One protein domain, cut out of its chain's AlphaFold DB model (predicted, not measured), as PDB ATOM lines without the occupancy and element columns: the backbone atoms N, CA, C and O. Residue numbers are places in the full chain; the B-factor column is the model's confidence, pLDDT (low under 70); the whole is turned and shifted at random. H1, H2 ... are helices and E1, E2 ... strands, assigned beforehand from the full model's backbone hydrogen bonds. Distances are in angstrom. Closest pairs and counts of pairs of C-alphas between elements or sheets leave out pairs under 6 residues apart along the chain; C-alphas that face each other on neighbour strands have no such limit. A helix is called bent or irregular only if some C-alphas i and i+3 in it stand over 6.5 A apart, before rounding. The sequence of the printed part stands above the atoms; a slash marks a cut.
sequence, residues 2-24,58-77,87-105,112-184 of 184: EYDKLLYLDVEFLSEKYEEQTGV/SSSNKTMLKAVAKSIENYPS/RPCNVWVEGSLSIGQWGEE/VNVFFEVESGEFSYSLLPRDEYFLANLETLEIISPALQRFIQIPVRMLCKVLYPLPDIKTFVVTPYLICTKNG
ATOM      1  N   GLU A   2     133.808 126.247  60.569       82.75
ATOM      2  CA  GLU A   2     134.737 125.550  59.666       82.75
ATOM      3  C   GLU A   2     136.102 125.421  60.345       82.75
ATOM      4  O   GLU A   2     136.557 126.368  60.980       82.75
ATOM      5  N   TYR A   3     136.747 124.259  60.212       83.81
ATOM      6  CA  TYR A   3     138.034 123.990  60.864       83.81
ATOM      7  C   TYR A   3     139.148 124.908  60.343       83.81
ATOM      8  O   TYR A   3     139.948 125.400  61.126       83.81
ATOM      9  N   ASP A   4     139.141 125.209  59.043       86.69
ATOM     10  CA  ASP A   4     140.174 126.024  58.386       86.69
ATOM     11  C   ASP A   4     140.123 127.509  58.798       86.69
ATOM     12  O   ASP A   4     141.011 128.283  58.458       86.69
ATOM     13  N   LYS A   5     139.083 127.913  59.542       90.69
ATOM     14  CA  LYS A   5     138.925 129.261  60.109       90.69
ATOM     15  C   LYS A   5     139.382 129.353  61.562       90.69
ATOM     16  O   LYS A   5     139.304 130.431  62.147       90.69
ATOM     17  N   LEU A   6     139.792 128.241  62.174       94.75
ATOM     18  CA  LEU A   6     140.255 128.227  63.555       94.75
ATOM     19  C   LEU A   6     141.686 128.756  63.653       94.75
ATOM     20  O   LEU A   6     142.568 128.356  62.899       94.75
ATOM     21  N   LEU A   7     141.895 129.622  64.635       96.12
ATOM     22  CA  LEU A   7     143.193 130.143  65.060       96.12
ATOM     23  C   LEU A   7     143.651 129.472  66.364       96.12
ATOM     24  O   LEU A   7     144.841 129.318  66.608       96.12
ATOM     25  N   TYR A   8     142.694 129.045  67.187       96.81
ATOM     26  CA  TYR A   8     142.929 128.387  68.466       96.81
ATOM     27  C   TYR A   8     141.833 127.356  68.720       96.81
ATOM     28  O   TYR A   8     140.652 127.635  68.470       96.81
ATOM     29  N   LEU A   9     142.211 126.183  69.225       96.44
ATOM     30  CA  LEU A   9     141.277 125.129  69.607       96.44
ATOM     31  C   LEU A   9     141.767 124.398  70.856       96.44
ATOM     32  O   LEU A   9     142.665 123.565  70.778       96.44
ATOM     33  N   ASP A  10     141.102 124.649  71.980       96.12
ATOM     34  CA  ASP A  10     141.278 123.862  73.193       96.12
ATOM     35  C   ASP A  10     140.734 122.444  72.968       96.12
ATOM     36  O   ASP A  10     139.522 122.200  72.904       96.12
ATOM     37  N   VAL A  11     141.663 121.502  72.795       91.62
ATOM     38  CA  VAL A  11     141.342 120.096  72.532       91.62
ATOM     39  C   VAL A  11     140.764 119.398  73.761       91.62
ATOM     40  O   VAL A  11     139.978 118.465  73.591       91.62
ATOM     41  N   GLU A  12     141.089 119.848  74.978       91.25
ATOM     42  CA  GLU A  12     140.500 119.320  76.210       91.25
ATOM     43  C   GLU A  12     139.030 119.725  76.277       91.25
ATOM     44  O   GLU A  12     138.168 118.842  76.317       91.25
ATOM     45  N   PHE A  13     138.733 121.021  76.136       95.12
ATOM     46  CA  PHE A  13     137.359 121.527  76.068       95.12
ATOM     47  C   PHE A  13     136.544 120.823  74.979       95.12
ATOM     48  O   PHE A  13     135.432 120.351  75.232       95.12
ATOM     49  N   LEU A  14     137.090 120.732  73.758       94.62
ATOM     50  CA  LEU A  14     136.400 120.091  72.643       94.62
ATOM     51  C   LEU A  14     136.071 118.631  72.963       94.62
ATOM     52  O   LEU A  14     134.976 118.157  72.656       94.62
ATOM     53  N   SER A  15     137.025 117.925  73.562       91.31
ATOM     54  CA  SER A  15     136.863 116.516  73.875       91.31
ATOM     55  C   SER A  15     135.833 116.257  74.973       91.31
ATOM     56  O   SER A  15     134.977 115.394  74.800       91.31
ATOM     57  N   GLU A  16     135.846 117.049  76.044       92.81
ATOM     58  CA  GLU A  16     134.854 116.965  77.119       92.81
ATOM     59  C   GLU A  16     133.455 117.301  76.599       92.81
ATOM     60  O   GLU A  16     132.490 116.598  76.901       92.81
ATOM     61  N   LYS A  17     133.338 118.315  75.731       94.25
ATOM     62  CA  LYS A  17     132.065 118.662  75.089       94.25
ATOM     63  C   LYS A  17     131.552 117.544  74.183       94.25
ATOM     64  O   LYS A  17     130.345 117.308  74.102       94.25
ATOM     65  N   TYR A  18     132.457 116.871  73.476       93.38
ATOM     66  CA  TYR A  18     132.117 115.751  72.605       93.38
ATOM     67  C   TYR A  18     131.628 114.545  73.405       93.38
ATOM     68  O   TYR A  18     130.598 113.965  73.054       93.38
ATOM     69  N   GLU A  19     132.312 114.208  74.498       92.94
ATOM     70  CA  GLU A  19     131.889 113.161  75.428       92.94
ATOM     71  C   GLU A  19     130.522 113.488  76.047       92.94
ATOM     72  O   GLU A  19     129.620 112.657  75.975       92.94
ATOM     73  N   GLU A  20     130.318 114.715  76.549       93.06
ATOM     74  CA  GLU A  20     129.038 115.175  77.114       93.06
ATOM     75  C   GLU A  20     127.876 114.976  76.127       93.06
ATOM     76  O   GLU A  20     126.793 114.527  76.504       93.06
ATOM     77  N   GLN A  21     128.090 115.296  74.848       92.50
ATOM     78  CA  GLN A  21     127.028 115.272  73.846       92.50
ATOM     79  C   GLN A  21     126.782 113.884  73.236       92.50
ATOM     80  O   GLN A  21     125.666 113.599  72.797       92.50
ATOM     81  N   THR A  22     127.810 113.039  73.145       89.94
ATOM     82  CA  THR A  22     127.732 111.751  72.429       89.94
ATOM     83  C   THR A  22     127.776 110.531  73.346       89.94
ATOM     84  O   THR A  22     127.428 109.438  72.905       89.94
ATOM     85  N   GLY A  23     128.212 110.696  74.596       87.44
ATOM     86  CA  GLY A  23     128.516 109.606  75.524       87.44
ATOM     87  C   GLY A  23     129.784 108.818  75.170       87.44
ATOM     88  O   GLY A  23     130.048 107.786  75.785       87.44
ATOM     89  N   VAL A  24     130.558 109.254  74.169       83.44
ATOM     90  CA  VAL A  24     131.787 108.577  73.737       83.44
ATOM     91  C   VAL A  24     132.975 109.117  74.528       83.44
ATOM     92  O   VAL A  24     133.449 110.222  74.268       83.44
ATOM     93  N   SER A  58     139.672 108.432  69.402       67.81
ATOM     94  CA  SER A  58     139.495 107.713  68.131       67.81
ATOM     95  C   SER A  58     138.992 108.634  67.014       67.81
ATOM     96  O   SER A  58     139.198 108.356  65.835       67.81
ATOM     97  N   SER A  59     138.339 109.738  67.388       81.69
ATOM     98  CA  SER A  59     137.811 110.752  66.478       81.69
ATOM     99  C   SER A  59     138.790 111.911  66.315       81.69
ATOM    100  O   SER A  59     139.380 112.381  67.284       81.69
ATOM    101  N   SER A  60     138.928 112.417  65.088       87.56
ATOM    102  CA  SER A  60     139.729 113.617  64.819       87.56
ATOM    103  C   SER A  60     139.074 114.884  65.383       87.56
ATOM    104  O   SER A  60     137.846 114.958  65.463       87.56
ATOM    105  N   ASN A  61     139.866 115.926  65.670       89.50
ATOM    106  CA  ASN A  61     139.364 117.238  66.119       89.50
ATOM    107  C   ASN A  61     138.281 117.797  65.186       89.50
ATOM    108  O   ASN A  61     137.250 118.282  65.639       89.50
ATOM    109  N   LYS A  62     138.458 117.649  63.866       90.75
ATOM    110  CA  LYS A  62     137.457 118.039  62.862       90.75
ATOM    111  C   LYS A  62     136.127 117.293  63.034       90.75
ATOM    112  O   LYS A  62     135.062 117.889  62.875       90.75
ATOM    113  N   THR A  63     136.183 116.001  63.349       90.88
ATOM    114  CA  THR A  63     134.992 115.164  63.567       90.88
ATOM    115  C   THR A  63     134.287 115.554  64.858       90.88
ATOM    116  O   THR A  63     133.080 115.791  64.838       90.88
ATOM    117  N   MET A  64     135.046 115.695  65.950       92.50
ATOM    118  CA  MET A  64     134.513 116.127  67.243       92.50
ATOM    119  C   MET A  64     133.848 117.500  67.120       92.50
ATOM    120  O   MET A  64     132.680 117.648  67.474       92.50
ATOM    121  N   LEU A  65     134.533 118.470  66.502       93.38
ATOM    122  CA  LEU A  65     134.014 119.822  66.299       93.38
ATOM    123  C   LEU A  65     132.705 119.822  65.514       93.38
ATOM    124  O   LEU A  65     131.759 120.504  65.895       93.38
ATOM    125  N   LYS A  66     132.619 119.033  64.436       93.31
ATOM    126  CA  LYS A  66     131.391 118.919  63.643       93.31
ATOM    127  C   LYS A  66     130.221 118.388  64.474       93.31
ATOM    128  O   LYS A  66     129.100 118.861  64.294       93.31
ATOM    129  N   ALA A  67     130.469 117.429  65.364       93.25
ATOM    130  CA  ALA A  67     129.433 116.857  66.217       93.25
ATOM    131  C   ALA A  67     128.921 117.862  67.259       93.25
ATOM    132  O   ALA A  67     127.710 117.965  67.461       93.25
ATOM    133  N   VAL A  68     129.813 118.645  67.876       94.56
ATOM    134  CA  VAL A  68     129.434 119.591  68.940       94.56
ATOM    135  C   VAL A  68     129.117 121.003  68.461       94.56
ATOM    136  O   VAL A  68     128.619 121.807  69.244       94.56
ATOM    137  N   ALA A  69     129.351 121.317  67.181       93.81
ATOM    138  CA  ALA A  69     129.222 122.668  66.631       93.81
ATOM    139  C   ALA A  69     127.909 123.352  67.033       93.81
ATOM    140  O   ALA A  69     127.930 124.471  67.526       93.81
ATOM    141  N   LYS A  70     126.767 122.665  66.900       93.50
ATOM    142  CA  LYS A  70     125.460 123.237  67.260       93.50
ATOM    143  C   LYS A  70     125.355 123.585  68.751       93.50
ATOM    144  O   LYS A  70     124.753 124.593  69.087       93.50
ATOM    145  N   SER A  71     125.920 122.759  69.632       94.50
ATOM    146  CA  SER A  71     125.923 123.010  71.078       94.50
ATOM    147  C   SER A  71     126.826 124.189  71.438       94.50
ATOM    148  O   SER A  71     126.426 125.062  72.201       94.50
ATOM    149  N   ILE A  72     128.007 124.263  70.818       95.69
ATOM    150  CA  ILE A  72     128.946 125.378  70.985       95.69
ATOM    151  C   ILE A  72     128.315 126.707  70.516       95.69
ATOM    152  O   ILE A  72     128.451 127.734  71.179       95.69
ATOM    153  N   GLU A  73     127.566 126.711  69.415       95.38
ATOM    154  CA  GLU A  73     126.874 127.923  68.945       95.38
ATOM    155  C   GLU A  73     125.769 128.412  69.902       95.38
ATOM    156  O   GLU A  73     125.391 129.577  69.832       95.38
ATOM    157  N   ASN A  74     125.279 127.569  70.820       96.19
ATOM    158  CA  ASN A  74     124.243 127.951  71.785       96.19
ATOM    159  C   ASN A  74     124.783 128.697  73.018       96.19
ATOM    160  O   ASN A  74     123.979 129.170  73.825       96.19
ATOM    161  N   TYR A  75     126.106 128.793  73.208       97.69
ATOM    162  CA  TYR A  75     126.647 129.662  74.258       97.69
ATOM    163  C   TYR A  75     126.210 131.116  74.008       97.69
ATOM    164  O   TYR A  75     126.091 131.540  72.857       97.69
ATOM    165  N   PRO A  76     125.935 131.905  75.057       97.69
ATOM    166  CA  PRO A  76     125.450 133.265  74.878       97.69
ATOM    167  C   PRO A  76     126.579 134.203  74.443       97.69
ATOM    168  O   PRO A  76     127.741 134.001  74.795       97.69
ATOM    169  N   SER A  77     126.236 135.279  73.735       97.25
ATOM    170  CA  SER A  77     127.139 136.423  73.578       97.25
ATOM    171  C   SER A  77     127.361 137.100  74.927       97.25
ATOM    172  O   SER A  77     126.415 137.281  75.703       97.25
ATOM    173  N   ARG A  87     130.676 135.952  88.463       92.56
ATOM    174  CA  ARG A  87     130.893 134.501  88.458       92.56
ATOM    175  C   ARG A  87     131.480 134.073  87.113       92.56
ATOM    176  O   ARG A  87     130.981 134.541  86.086       92.56
ATOM    177  N   PRO A  88     132.448 133.138  87.093       96.44
ATOM    178  CA  PRO A  88     132.991 132.656  85.837       96.44
ATOM    179  C   PRO A  88     131.909 132.084  84.917       96.44
ATOM    180  O   PRO A  88     131.057 131.313  85.367       96.44
ATOM    181  N   CYS A  89     131.945 132.436  83.634       96.81
ATOM    182  CA  CYS A  89     130.918 132.037  82.669       96.81
ATOM    183  C   CYS A  89     131.490 131.801  81.267       96.81
ATOM    184  O   CYS A  89     132.480 132.420  80.884       96.81
ATOM    185  N   ASN A  90     130.855 130.902  80.509       98.06
ATOM    186  CA  ASN A  90     131.261 130.539  79.150       98.06
ATOM    187  C   ASN A  90     130.435 131.327  78.135       98.06
ATOM    188  O   ASN A  90     129.205 131.232  78.151       98.06
ATOM    189  N   VAL A  91     131.100 132.092  77.273       98.31
ATOM    190  CA  VAL A  91     130.457 133.104  76.429       98.31
ATOM    191  C   VAL A  91     131.202 133.326  75.119       98.31
ATOM    192  O   VAL A  91     132.409 133.105  75.022       98.31
ATOM    193  N   TRP A  92     130.472 133.797  74.112       98.19
ATOM    194  CA  TRP A  92     131.036 134.299  72.867       98.19
ATOM    195  C   TRP A  92     131.396 135.780  72.982       98.19
ATOM    196  O   TRP A  92     130.568 136.597  73.388       98.19
ATOM    197  N   VAL A  93     132.599 136.125  72.538       98.00
ATOM    198  CA  VAL A  93     133.097 137.494  72.383       98.00
ATOM    199  C   VAL A  93     133.479 137.696  70.921       98.00
ATOM    200  O   VAL A  93     134.128 136.843  70.320       98.00
ATOM    201  N   GLU A  94     133.069 138.813  70.328       97.56
ATOM    202  CA  GLU A  94     133.524 139.229  68.999       97.56
ATOM    203  C   GLU A  94     134.433 140.440  69.137       97.56
ATOM    204  O   GLU A  94     134.132 141.342  69.917       97.56
ATOM    205  N   GLY A  95     135.523 140.477  68.383       96.94
ATOM    206  CA  GLY A  95     136.507 141.539  68.513       96.94
ATOM    207  C   GLY A  95     137.663 141.395  67.538       96.94
ATOM    208  O   GLY A  95     137.563 140.689  66.533       96.94
ATOM    209  N   SER A  96     138.760 142.068  67.850       97.06
ATOM    210  CA  SER A  96     140.018 141.971  67.122       97.06
ATOM    211  C   SER A  96     141.063 141.312  68.011       97.06
ATOM    212  O   SER A  96     141.298 141.782  69.118       97.06
ATOM    213  N   LEU A  97     141.649 140.207  67.557       96.56
ATOM    214  CA  LEU A  97     142.795 139.584  68.211       96.56
ATOM    215  C   LEU A  97     144.025 140.455  67.952       96.56
ATOM    216  O   LEU A  97     144.371 140.710  66.791       96.56
ATOM    217  N   SER A  98     144.677 140.867  69.028       94.00
ATOM    218  CA  SER A  98     145.870 141.704  69.046       94.00
ATOM    219  C   SER A  98     146.870 141.182  70.087       94.00
ATOM    220  O   SER A  98     146.675 140.127  70.703       94.00
ATOM    221  N   ILE A  99     147.993 141.886  70.223       90.81
ATOM    222  CA  ILE A  99     149.009 141.618  71.239       90.81
ATOM    223  C   ILE A  99     148.983 142.766  72.242       90.81
ATOM    224  O   ILE A  99     149.362 143.892  71.910       90.81
ATOM    225  N   GLY A 100     148.571 142.451  73.464       83.69
ATOM    226  CA  GLY A 100     148.645 143.349  74.601       83.69
ATOM    227  C   GLY A 100     150.068 143.410  75.146       83.69
ATOM    228  O   GLY A 100     150.813 142.426  75.144       83.69
ATOM    229  N   GLN A 101     150.462 144.591  75.615       79.06
ATOM    230  CA  GLN A 101     151.753 144.818  76.257       79.06
ATOM    231  C   GLN A 101     151.532 145.559  77.570       79.06
ATOM    232  O   GLN A 101     150.946 146.643  77.581       79.06
ATOM    233  N   TRP A 102     152.016 144.995  78.674       70.31
ATOM    234  CA  TRP A 102     152.036 145.663  79.974       70.31
ATOM    235  C   TRP A 102     153.471 146.001  80.375       70.31
ATOM    236  O   TRP A 102     154.344 145.135  80.454       70.31
ATOM    237  N   GLY A 103     153.699 147.280  80.652       65.69
ATOM    238  CA  GLY A 103     154.968 147.849  81.095       65.69
ATOM    239  C   GLY A 103     154.794 149.327  81.446       65.69
ATOM    240  O   GLY A 103     153.702 149.873  81.291       65.69
ATOM    241  N   GLU A 104     155.863 149.975  81.913       58.44
ATOM    242  CA  GLU A 104     155.846 151.418  82.214       58.44
ATOM    243  C   GLU A 104     155.629 152.273  80.950       58.44
ATOM    244  O   GLU A 104     155.045 153.352  81.020       58.44
ATOM    245  N   GLU A 105     156.026 151.756  79.781       60.62
ATOM    246  CA  GLU A 105     155.871 152.403  78.478       60.62
ATOM    247  C   GLU A 105     155.353 151.408  77.415       60.62
ATOM    248  O   GLU A 105     155.992 150.377  77.175       60.62
ATOM    249  N   VAL A 112     157.315 144.440  80.188       63.03
ATOM    250  CA  VAL A 112     157.517 143.443  81.246       63.03
ATOM    251  C   VAL A 112     156.678 142.197  80.959       63.03
ATOM    252  O   VAL A 112     157.096 141.101  81.318       63.03
ATOM    253  N   ASN A 113     155.539 142.343  80.265       74.44
ATOM    254  CA  ASN A 113     154.706 141.226  79.817       74.44
ATOM    255  C   ASN A 113     154.084 141.490  78.435       74.44
ATOM    256  O   ASN A 113     153.530 142.563  78.193       74.44
ATOM    257  N   VAL A 114     154.136 140.481  77.565       82.81
ATOM    258  CA  VAL A 114     153.457 140.418  76.261       82.81
ATOM    259  C   VAL A 114     152.447 139.279  76.335       82.81
ATOM    260  O   VAL A 114     152.773 138.230  76.885       82.81
ATOM    261  N   PHE A 115     151.229 139.492  75.842       89.56
ATOM    262  CA  PHE A 115     150.172 138.479  75.884       89.56
ATOM    263  C   PHE A 115     149.166 138.670  74.747       89.56
ATOM    264  O   PHE A 115     148.965 139.782  74.257       89.56
ATOM    265  N   PHE A 116     148.478 137.602  74.354       94.38
ATOM    266  CA  PHE A 116     147.312 137.715  73.475       94.38
ATOM    267  C   PHE A 116     146.135 138.420  74.154       94.38
ATOM    268  O   PHE A 116     145.767 138.115  75.292       94.38
ATOM    269  N   GLU A 117     145.465 139.296  73.410       95.56
ATOM    270  CA  GLU A 117     144.199 139.882  73.832       95.56
ATOM    271  C   GLU A 117     143.188 139.971  72.689       95.56
ATOM    272  O   GLU A 117     143.542 139.962  71.513       95.56
ATOM    273  N   VAL A 118     141.904 140.021  73.037       97.62
ATOM    274  CA  VAL A 118     140.836 140.374  72.099       97.62
ATOM    275  C   VAL A 118     140.268 141.723  72.511       97.62
ATOM    276  O   VAL A 118     139.814 141.877  73.639       97.62
ATOM    277  N   GLU A 119     140.251 142.688  71.602       96.50
ATOM    278  CA  GLU A 119     139.643 144.005  71.804       96.50
ATOM    279  C   GLU A 119     138.204 144.009  71.265       96.50
ATOM    280  O   GLU A 119     137.960 143.641  70.113       96.50
ATOM    281  N   SER A 120     137.231 144.427  72.079       96.25
ATOM    282  CA  SER A 120     135.815 144.514  71.698       96.25
ATOM    283  C   SER A 120     135.193 145.825  72.181       96.25
ATOM    284  O   SER A 120     134.793 145.971  73.341       96.25
ATOM    285  N   GLY A 121     135.096 146.797  71.273       94.00
ATOM    286  CA  GLY A 121     134.597 148.131  71.599       94.00
ATOM    287  C   GLY A 121     135.535 148.844  72.572       94.00
ATOM    288  O   GLY A 121     136.676 149.121  72.230       94.00
ATOM    289  N   GLU A 122     135.045 149.155  73.771       94.56
ATOM    290  CA  GLU A 122     135.830 149.808  74.829       94.56
ATOM    291  C   GLU A 122     136.453 148.835  75.844       94.56
ATOM    292  O   GLU A 122     137.055 149.287  76.818       94.56
ATOM    293  N   PHE A 123     136.261 147.525  75.653       96.88
ATOM    294  CA  PHE A 123     136.731 146.490  76.572       96.88
ATOM    295  C   PHE A 123     137.814 145.630  75.930       96.88
ATOM    296  O   PHE A 123     137.711 145.274  74.753       96.88
ATOM    297  N   SER A 124     138.777 145.205  76.742       96.44
ATOM    298  CA  SER A 124     139.791 144.222  76.354       96.44
ATOM    299  C   SER A 124     139.579 142.899  77.080       96.44
ATOM    300  O   SER A 124     139.029 142.840  78.181       96.44
ATOM    301  N   TYR A 125     140.019 141.811  76.465       97.56
ATOM    302  CA  TYR A 125     139.958 140.469  77.028       97.56
ATOM    303  C   TYR A 125     141.363 139.888  76.969       97.56
ATOM    304  O   TYR A 125     141.797 139.487  75.895       97.56
ATOM    305  N   SER A 126     142.076 139.856  78.094       96.62
ATOM    306  CA  SER A 126     143.415 139.264  78.177       96.62
ATOM    307  C   SER A 126     143.293 137.748  78.263       96.62
ATOM    308  O   SER A 126     142.606 137.218  79.146       96.62
ATOM    309  N   LEU A 127     143.930 137.048  77.328       97.12
ATOM    310  CA  LEU A 127     143.821 135.602  77.202       97.12
ATOM    311  C   LEU A 127     144.855 134.910  78.095       97.12
ATOM    312  O   LEU A 127     145.998 135.337  78.206       97.12
ATOM    313  N   LEU A 128     144.453 133.776  78.665       96.06
ATOM    314  CA  LEU A 128     145.333 132.781  79.275       96.06
ATOM    315  C   LEU A 128     145.346 131.521  78.389       96.06
ATOM    316  O   LEU A 128     144.667 130.544  78.728       96.06
ATOM    317  N   PRO A 129     146.001 131.555  77.210       95.00
ATOM    318  CA  PRO A 129     146.024 130.423  76.298       95.00
ATOM    319  C   PRO A 129     147.000 129.336  76.773       95.00
ATOM    320  O   PRO A 129     147.792 129.520  77.695       95.00
ATOM    321  N   ARG A 130     146.945 128.191  76.091       93.25
ATOM    322  CA  ARG A 130     148.038 127.213  76.055       93.25
ATOM    323  C   ARG A 130     148.634 127.236  74.658       93.25
ATOM    324  O   ARG A 130     147.879 127.076  73.698       93.25
ATOM    325  N   ASP A 131     149.944 127.407  74.556       90.81
ATOM    326  CA  ASP A 131     150.622 127.621  73.273       90.81
ATOM    327  C   ASP A 131     150.381 126.475  72.289       90.81
ATOM    328  O   ASP A 131     150.088 126.696  71.118       90.81
ATOM    329  N   GLU A 132     150.381 125.238  72.789       90.56
ATOM    330  CA  GLU A 132     150.156 124.025  71.999       90.56
ATOM    331  C   GLU A 132     148.769 123.930  71.331       90.56
ATOM    332  O   GLU A 132     148.546 123.043  70.505       90.56
ATOM    333  N   TYR A 133     147.826 124.804  71.698       93.94
ATOM    334  CA  TYR A 133     146.465 124.841  71.146       93.94
ATOM    335  C   TYR A 133     146.278 125.922  70.080       93.94
ATOM    336  O   TYR A 133     145.224 125.965  69.430       93.94
ATOM    337  N   PHE A 134     147.286 126.772  69.859       94.69
ATOM    338  CA  PHE A 134     147.312 127.621  68.679       94.69
ATOM    339  C   PHE A 134     147.489 126.781  67.414       94.69
ATOM    340  O   PHE A 134     148.176 125.761  67.371       94.69
ATOM    341  N   LEU A 135     146.817 127.218  66.354       91.31
ATOM    342  CA  LEU A 135     146.935 126.647  65.024       91.31
ATOM    343  C   LEU A 135     147.767 127.584  64.152       91.31
ATOM    344  O   LEU A 135     147.829 128.785  64.396       91.31
ATOM    345  N   ALA A 136     148.393 127.033  63.112       86.81
ATOM    346  CA  ALA A 136     149.202 127.797  62.160       86.81
ATOM    347  C   ALA A 136     150.338 128.623  62.806       86.81
ATOM    348  O   ALA A 136     150.707 129.669  62.274       86.81
ATOM    349  N   ASN A 137     150.922 128.121  63.903       85.25
ATOM    350  CA  ASN A 137     152.098 128.703  64.560       85.25
ATOM    351  C   ASN A 137     151.844 130.118  65.131       85.25
ATOM    352  O   ASN A 137     152.754 130.952  65.194       85.25
ATOM    353  N   LEU A 138     150.591 130.426  65.490       88.62
ATOM    354  CA  LEU A 138     150.198 131.742  65.996       88.62
ATOM    355  C   LEU A 138     150.798 132.075  67.357       88.62
ATOM    356  O   LEU A 138     151.008 133.253  67.615       88.62
ATOM    357  N   GLU A 139     151.154 131.087  68.175       88.38
ATOM    358  CA  GLU A 139     151.872 131.267  69.441       88.38
ATOM    359  C   GLU A 139     153.155 132.096  69.266       88.38
ATOM    360  O   GLU A 139     153.556 132.855  70.143       88.38
ATOM    361  N   THR A 140     153.771 132.047  68.080       88.12
ATOM    362  CA  THR A 140     154.993 132.810  67.800       88.12
ATOM    363  C   THR A 140     154.780 134.318  67.681       88.12
ATOM    364  O   THR A 140     155.756 135.069  67.719       88.12
ATOM    365  N   LEU A 141     153.535 134.794  67.575       87.19
ATOM    366  CA  LEU A 141     153.229 136.224  67.500       87.19
ATOM    367  C   LEU A 141     153.646 136.990  68.769       87.19
ATOM    368  O   LEU A 141     153.953 138.180  68.684       87.19
ATOM    369  N   GLU A 142     153.751 136.328  69.923       82.88
ATOM    370  CA  GLU A 142     154.227 136.958  71.166       82.88
ATOM    371  C   GLU A 142     155.736 137.246  71.164       82.88
ATOM    372  O   GLU A 142     156.193 138.127  71.893       82.88
ATOM    373  N   ILE A 143     156.515 136.567  70.316       83.69
ATOM    374  CA  ILE A 143     157.986 136.675  70.298       83.69
ATOM    375  C   ILE A 143     158.545 137.379  69.054       83.69
ATOM    376  O   ILE A 143     159.762 137.546  68.932       83.69
ATOM    377  N   ILE A 144     157.692 137.797  68.113       83.31
ATOM    378  CA  ILE A 144     158.136 138.625  66.983       83.31
ATOM    379  C   ILE A 144     158.481 140.047  67.447       83.31
ATOM    380  O   ILE A 144     158.100 140.488  68.527       83.31
ATOM    381  N   SER A 145     159.188 140.810  66.610       81.88
ATOM    382  CA  SER A 145     159.586 142.175  66.975       81.88
ATOM    383  C   SER A 145     158.370 143.055  67.339       81.88
ATOM    384  O   SER A 145     157.384 143.020  66.592       81.88
ATOM    385  N   PRO A 146     158.459 143.935  68.355       80.12
ATOM    386  CA  PRO A 146     157.355 144.822  68.750       80.12
ATOM    387  C   PRO A 146     156.789 145.672  67.599       80.12
ATOM    388  O   PRO A 146     155.590 145.929  67.514       80.12
ATOM    389  N   ALA A 147     157.646 146.058  66.647       80.00
ATOM    390  CA  ALA A 147     157.249 146.812  65.458       80.00
ATOM    391  C   ALA A 147     156.267 146.062  64.538       80.00
ATOM    392  O   ALA A 147     155.531 146.719  63.798       80.00
ATOM    393  N   LEU A 148     156.269 144.724  64.571       83.00
ATOM    394  CA  LEU A 148     155.320 143.866  63.859       83.00
ATOM    395  C   LEU A 148     154.071 143.601  64.708       83.00
ATOM    396  O   LEU A 148     152.967 143.646  64.173       83.00
ATOM    397  N   GLN A 149     154.237 143.394  66.020       84.88
ATOM    398  CA  GLN A 149     153.130 143.107  66.941       84.88
ATOM    399  C   GLN A 149     152.037 144.177  66.907       84.88
ATOM    400  O   GLN A 149     150.859 143.848  66.820       84.88
ATOM    401  N   ARG A 150     152.423 145.460  66.864       79.56
ATOM    402  CA  ARG A 150     151.489 146.603  66.829       79.56
ATOM    403  C   ARG A 150     150.527 146.640  65.632       79.56
ATOM    404  O   ARG A 150     149.605 147.447  65.626       79.56
ATOM    405  N   PHE A 151     150.770 145.840  64.592       84.25
ATOM    406  CA  PHE A 151     149.904 145.759  63.412       84.25
ATOM    407  C   PHE A 151     149.008 144.516  63.409       84.25
ATOM    408  O   PHE A 151     148.232 144.331  62.472       84.25
ATOM    409  N   ILE A 152     149.100 143.661  64.431       89.00
ATOM    410  CA  ILE A 152     148.244 142.485  64.561       89.00
ATOM    411  C   ILE A 152     146.857 142.951  64.993       89.00
ATOM    412  O   ILE A 152     146.661 143.400  66.118       89.00
ATOM    413  N   GLN A 153     145.914 142.859  64.064       92.25
ATOM    414  CA  GLN A 153     144.504 143.175  64.256       92.25
ATOM    415  C   GLN A 153     143.694 142.185  63.416       92.25
ATOM    416  O   GLN A 153     143.384 142.441  62.250       92.25
ATOM    417  N   ILE A 154     143.447 140.995  63.967       94.44
ATOM    418  CA  ILE A 154     142.750 139.916  63.258       94.44
ATOM    419  C   ILE A 154     141.291 139.891  63.727       94.44
ATOM    420  O   ILE A 154     141.047 139.585  64.892       94.44
ATOM    421  N   PRO A 155     140.298 140.152  62.857       96.50
ATOM    422  CA  PRO A 155     138.892 140.058  63.237       96.50
ATOM    423  C   PRO A 155     138.519 138.625  63.621       96.50
ATOM    424  O   PRO A 155     138.618 137.700  62.806       96.50
ATOM    425  N   VAL A 156     138.054 138.436  64.854       97.25
ATOM    426  CA  VAL A 156     137.761 137.116  65.415       97.25
ATOM    427  C   VAL A 156     136.427 137.061  66.147       97.25
ATOM    428  O   VAL A 156     135.877 138.056  66.623       97.25
ATOM    429  N   ARG A 157     135.936 135.833  66.281       97.19
ATOM    430  CA  ARG A 157     134.944 135.439  67.271       97.19
ATOM    431  C   ARG A 157     135.575 134.374  68.169       97.19
ATOM    432  O   ARG A 157     136.112 133.379  67.687       97.19
ATOM    433  N   MET A 158     135.526 134.597  69.474       98.00
ATOM    434  CA  MET A 158     136.152 133.757  70.488       98.00
ATOM    435  C   MET A 158     135.096 133.187  71.430       98.00
ATOM    436  O   MET A 158     134.311 133.940  72.005       98.00
ATOM    437  N   LEU A 159     135.094 131.868  71.617       98.50
ATOM    438  CA  LEU A 159     134.415 131.240  72.745       98.50
ATOM    439  C   LEU A 159     135.428 131.158  73.877       98.50
ATOM    440  O   LEU A 159     136.500 130.581  73.694       98.50
ATOM    441  N   CYS A 160     135.089 131.701  75.036       98.62
ATOM    442  CA  CYS A 160     135.971 131.691  76.192       98.62
ATOM    443  C   CYS A 160     135.192 131.508  77.491       98.62
ATOM    444  O   CYS A 160     133.966 131.647  77.542       98.62
ATOM    445  N   LYS A 161     135.935 131.223  78.557       98.38
ATOM    446  CA  LYS A 161     135.474 131.387  79.928       98.38
ATOM    447  C   LYS A 161     135.978 132.715  80.466       98.38
ATOM    448  O   LYS A 161     137.181 132.890  80.637       98.38
ATOM    449  N   VAL A 162     135.063 133.628  80.769       97.94
ATOM    450  CA  VAL A 162     135.386 134.840  81.524       97.94
ATOM    451  C   VAL A 162     135.613 134.442  82.974       97.94
ATOM    452  O   VAL A 162     134.780 133.741  83.545       97.94
ATOM    453  N   LEU A 163     136.741 134.853  83.557       97.00
ATOM    454  CA  LEU A 163     137.103 134.527  84.935       97.00
ATOM    455  C   LEU A 163     136.720 135.662  85.884       97.00
ATOM    456  O   LEU A 163     135.969 135.433  86.828       97.00
ATOM    457  N   TYR A 164     137.221 136.870  85.624       95.56
ATOM    458  CA  TYR A 164     136.962 138.061  86.434       95.56
ATOM    459  C   TYR A 164     137.280 139.353  85.654       95.56
ATOM    460  O   TYR A 164     138.093 139.321  84.723       95.56
ATOM    461  N   PRO A 165     136.646 140.488  86.010       96.00
ATOM    462  CA  PRO A 165     136.965 141.800  85.456       96.00
ATOM    463  C   PRO A 165     138.117 142.493  86.201       96.00
ATOM    464  O   PRO A 165     138.348 142.258  87.387       96.00
ATOM    465  N   LEU A 166     138.772 143.416  85.504       92.75
ATOM    466  CA  LEU A 166     139.716 144.421  85.990       92.75
ATOM    467  C   LEU A 166     139.136 145.806  85.637       92.75
ATOM    468  O   LEU A 166     139.373 146.309  84.534       92.75
ATOM    469  N   PRO A 167     138.320 146.405  86.526       92.06
ATOM    470  CA  PRO A 167     137.494 147.567  86.184       92.06
ATOM    471  C   PRO A 167     138.294 148.808  85.789       92.06
ATOM    472  O   PRO A 167     137.911 149.498  84.846       92.06
ATOM    473  N   ASP A 168     139.422 149.049  86.460       89.75
ATOM    474  CA  ASP A 168     140.243 150.256  86.290       89.75
ATOM    475  C   ASP A 168     140.796 150.416  84.868       89.75
ATOM    476  O   ASP A 168     141.035 151.531  84.408       89.75
ATOM    477  N   ILE A 169     140.959 149.299  84.158       90.44
ATOM    478  CA  ILE A 169     141.503 149.241  82.797       90.44
ATOM    479  C   ILE A 169     140.505 148.668  81.781       90.44
ATOM    480  O   ILE A 169     140.874 148.420  80.641       90.44
ATOM    481  N   LYS A 170     139.239 148.467  82.183       94.75
ATOM    482  CA  LYS A 170     138.164 147.897  81.347       94.75
ATOM    483  C   LYS A 170     138.513 146.542  80.706       94.75
ATOM    484  O   LYS A 170     138.082 146.246  79.592       94.75
ATOM    485  N   THR A 171     139.240 145.695  81.433       94.81
ATOM    486  CA  THR A 171     139.716 144.399  80.924       94.81
ATOM    487  C   THR A 171     139.016 143.229  81.606       94.81
ATOM    488  O   THR A 171     138.678 143.297  82.784       94.81
ATOM    489  N   PHE A 172     138.832 142.119  80.897       97.00
ATOM    490  CA  PHE A 172     138.445 140.828  81.462       97.00
ATOM    491  C   PHE A 172     139.584 139.826  81.307       97.00
ATOM    492  O   PHE A 172     140.179 139.727  80.238       97.00
ATOM    493  N   VAL A 173     139.855 139.036  82.344       96.31
ATOM    494  CA  VAL A 173     140.768 137.892  82.231       96.31
ATOM    495  C   VAL A 173     139.968 136.673  81.788       96.31
ATOM    496  O   VAL A 173     138.948 136.338  82.404       96.31
ATOM    497  N   VAL A 174     140.409 136.015  80.714       98.19
ATOM    498  CA  VAL A 174     139.669 134.913  80.088       98.19
ATOM    499  C   VAL A 174     140.547 133.711  79.761       98.19
ATOM    500  O   VAL A 174     141.728 133.843  79.459       98.19
ATOM    501  N   THR A 175     139.945 132.525  79.742       98.12
ATOM    502  CA  THR A 175     140.549 131.323  79.146       98.12
ATOM    503  C   THR A 175     139.868 131.046  77.806       98.12
ATOM    504  O   THR A 175     138.654 130.809  77.800       98.12
ATOM    505  N   PRO A 176     140.583 131.110  76.669       98.25
ATOM    506  CA  PRO A 176     139.996 130.808  75.369       98.25
ATOM    507  C   PRO A 176     139.706 129.307  75.242       98.25
ATOM    508  O   PRO A 176     140.478 128.475  75.696       98.25
ATOM    509  N   TYR A 177     138.600 128.969  74.582       98.06
ATOM    510  CA  TYR A 177     138.276 127.603  74.164       98.06
ATOM    511  C   TYR A 177     138.387 127.449  72.650       98.06
ATOM    512  O   TYR A 177     138.921 126.465  72.150       98.06
ATOM    513  N   LEU A 178     137.873 128.428  71.904       97.25
ATOM    514  CA  LEU A 178     137.975 128.483  70.450       97.25
ATOM    515  C   LEU A 178     138.183 129.927  70.023       97.25
ATOM    516  O   LEU A 178     137.504 130.815  70.533       97.25
ATOM    517  N   ILE A 179     139.048 130.151  69.039       97.69
ATOM    518  CA  ILE A 179     139.155 131.432  68.335       97.69
ATOM    519  C   ILE A 179     139.018 131.136  66.849       97.69
ATOM    520  O   ILE A 179     139.759 130.311  66.313       97.69
ATOM    521  N   CYS A 180     138.068 131.785  66.182       95.75
ATOM    522  CA  CYS A 180     137.875 131.668  64.744       95.75
ATOM    523  C   CYS A 180     137.886 133.034  64.067       95.75
ATOM    524  O   CYS A 180     137.446 134.028  64.646       95.75
ATOM    525  N   THR A 181     138.373 133.084  62.829       94.38
ATOM    526  CA  THR A 181     138.280 134.292  62.011       94.38
ATOM    527  C   THR A 181     136.818 134.618  61.732       94.38
ATOM    528  O   THR A 181     136.003 133.739  61.419       94.38
ATOM    529  N   LYS A 182     136.464 135.898  61.849       85.06
ATOM    530  CA  LYS A 182     135.162 136.374  61.391       85.06
ATOM    531  C   LYS A 182     135.224 136.481  59.866       85.06
ATOM    532  O   LYS A 182     136.176 137.040  59.326       85.06
ATOM    533  N   ASN A 183     134.232 135.931  59.164       61.53
ATOM    534  CA  ASN A 183     134.065 136.270  57.752       61.53
ATOM    535  C   ASN A 183     133.821 137.788  57.678       61.53
ATOM    536  O   ASN A 183     132.978 138.290  58.428       61.53
ATOM    537  N   GLY A 184     134.571 138.486  56.823       43.97
ATOM    538  CA  GLY A 184     134.241 139.859  56.430       43.97
ATOM    539  C   GLY A 184     132.884 139.948  55.745       43.97
ATOM    540  O   GLY A 184     132.416 138.909  55.218       43.97
TER     541      GLY A 184
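What this domain is: This is residues 2 to 24, 58 to 77, 87 to 105 and 112 to 184 of the 184 residues of an uncharacterized protein of Desulfobacterales bacterium (UniProt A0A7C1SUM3). A small closed barrel of five strands, E2, E3, E4, E6 and E5, makes the body; the crossed helices H1 and H2 pack outside it at one end of the longest axis, and the two short helices H3 and H4 lie outside the barrel on another part of its wall. The short strand E1 is paired onto the barrel wall along E6, and the far ends of E2 and E3 lie at the other end of the longest axis from H1. The printed part has 135 residues, with four named helices and six named strands in the order E1 H1 H2 E2 E3 E4 H3 H4 E5 E6; the class is mixed, helices and strands, and the sheet is mixed too, with E4 and E6 parallel and the other neighbour pairs antiparallel. The whole is compact, with a radius of gyration of the C-alphas of 15.3 A, and elongated in outline, with spans of 51 by 32 by 28 A.

Where its parts are: E1 is residues 6 to 9, beginning at C-alpha 6 (140.255, 128.227, 63.555). H1, residues 11 to 22, measures 16.0 A, and H2, residues 61 to 73, measures 16.7 A. H2 is irregular: C-alphas 67 and 70 are 7.6 A apart. E2, residues 89 to 102, is 25.3 A long from C-alpha 89 (130.918, 132.037, 82.669) and bends by 100 degrees at residue 92. E3, residues 113 to 120, is 20.8 A long and bends by 59 degrees at residue 116; E4 is residues 123 to 127. H3, residues 138 to 142, is neither bent nor irregular, but only just: C-alphas 139 and 142 are 6.4 A apart. H4 is residues 146 to 149. E5, residues 154 to 166, is 23.4 A long and bends by 105 degrees at residue 163. E6, residues 171 to 181, is 21.5 A long, bends by 94 degrees at residue 177 and ends at C-alpha 181 (138.280, 134.292, 62.011).

How they stand to each other: Round the closed barrel run E2, E3, E4, E6, E5 and back to E2. E2 and E3 are antiparallel, with N 98 and O 117 at 2.9 A, within hydrogen-bond range. E3 and E4 form an antiparallel hairpin, with N 125 and O 118 at 2.8 A. E4 and E6 are parallel, with N 172 and O 124 at 2.8 A. E5 and E6 form an antiparallel hairpin, with N 159 and O 178 at 2.8 A. The antiparallel pair E5 and E2 closes the ring, with N 93 and O 158 at 2.8 A. E1 is antiparallel to E6, with N 7 and O 179 at 2.8 A, and lies on the same side of E6 as E4. H1 is on the barrel; its closest C-alphas to E6 are those of Phe 13 and Tyr 177, 6.4 A apart. H1 and H2 touch, their closest C-alphas being those of Tyr 18 and Met 64, 5.9 A apart, and are only just about perpendicular, at 71 degrees. H2 is on the barrel and outside it, across the strands at 88 degrees to E1 on the local plane. H3 is on the barrel and outside it, at a height of 6.5 A over the sheet; the closest C-alphas of H3 and E3 are those of Val 114 and Glu 142, 6.2 A apart. H4 is also on the barrel, and H3 and H4 are close but not clearly touching, with the C-alphas of Leu 141 and Gln 149 6.9 A apart. H1 and H3 are apart. Every O i to N i+4 pair is within range in H1, 7 of 9 in H2 and 0 of 1 in H3, where 2 of 2 O i to N i+3 pairs are; H4 is too short for an i+4 pair.

The domain as a whole: The farthest C-alphas, those of Gly 23 and Glu 105, are 50.9 A apart. Three cuts leave out residues 25 to 57, 78 to 86 and 106 to 111, with C-alpha gaps of 9.6 A, 15.5 A and 9.5 A. Of the links that are printed whole, none is long. The mean pLDDT of the printed part is 90.6; residues 58, 103 to 105, 112 and 183 to 184 are under 70.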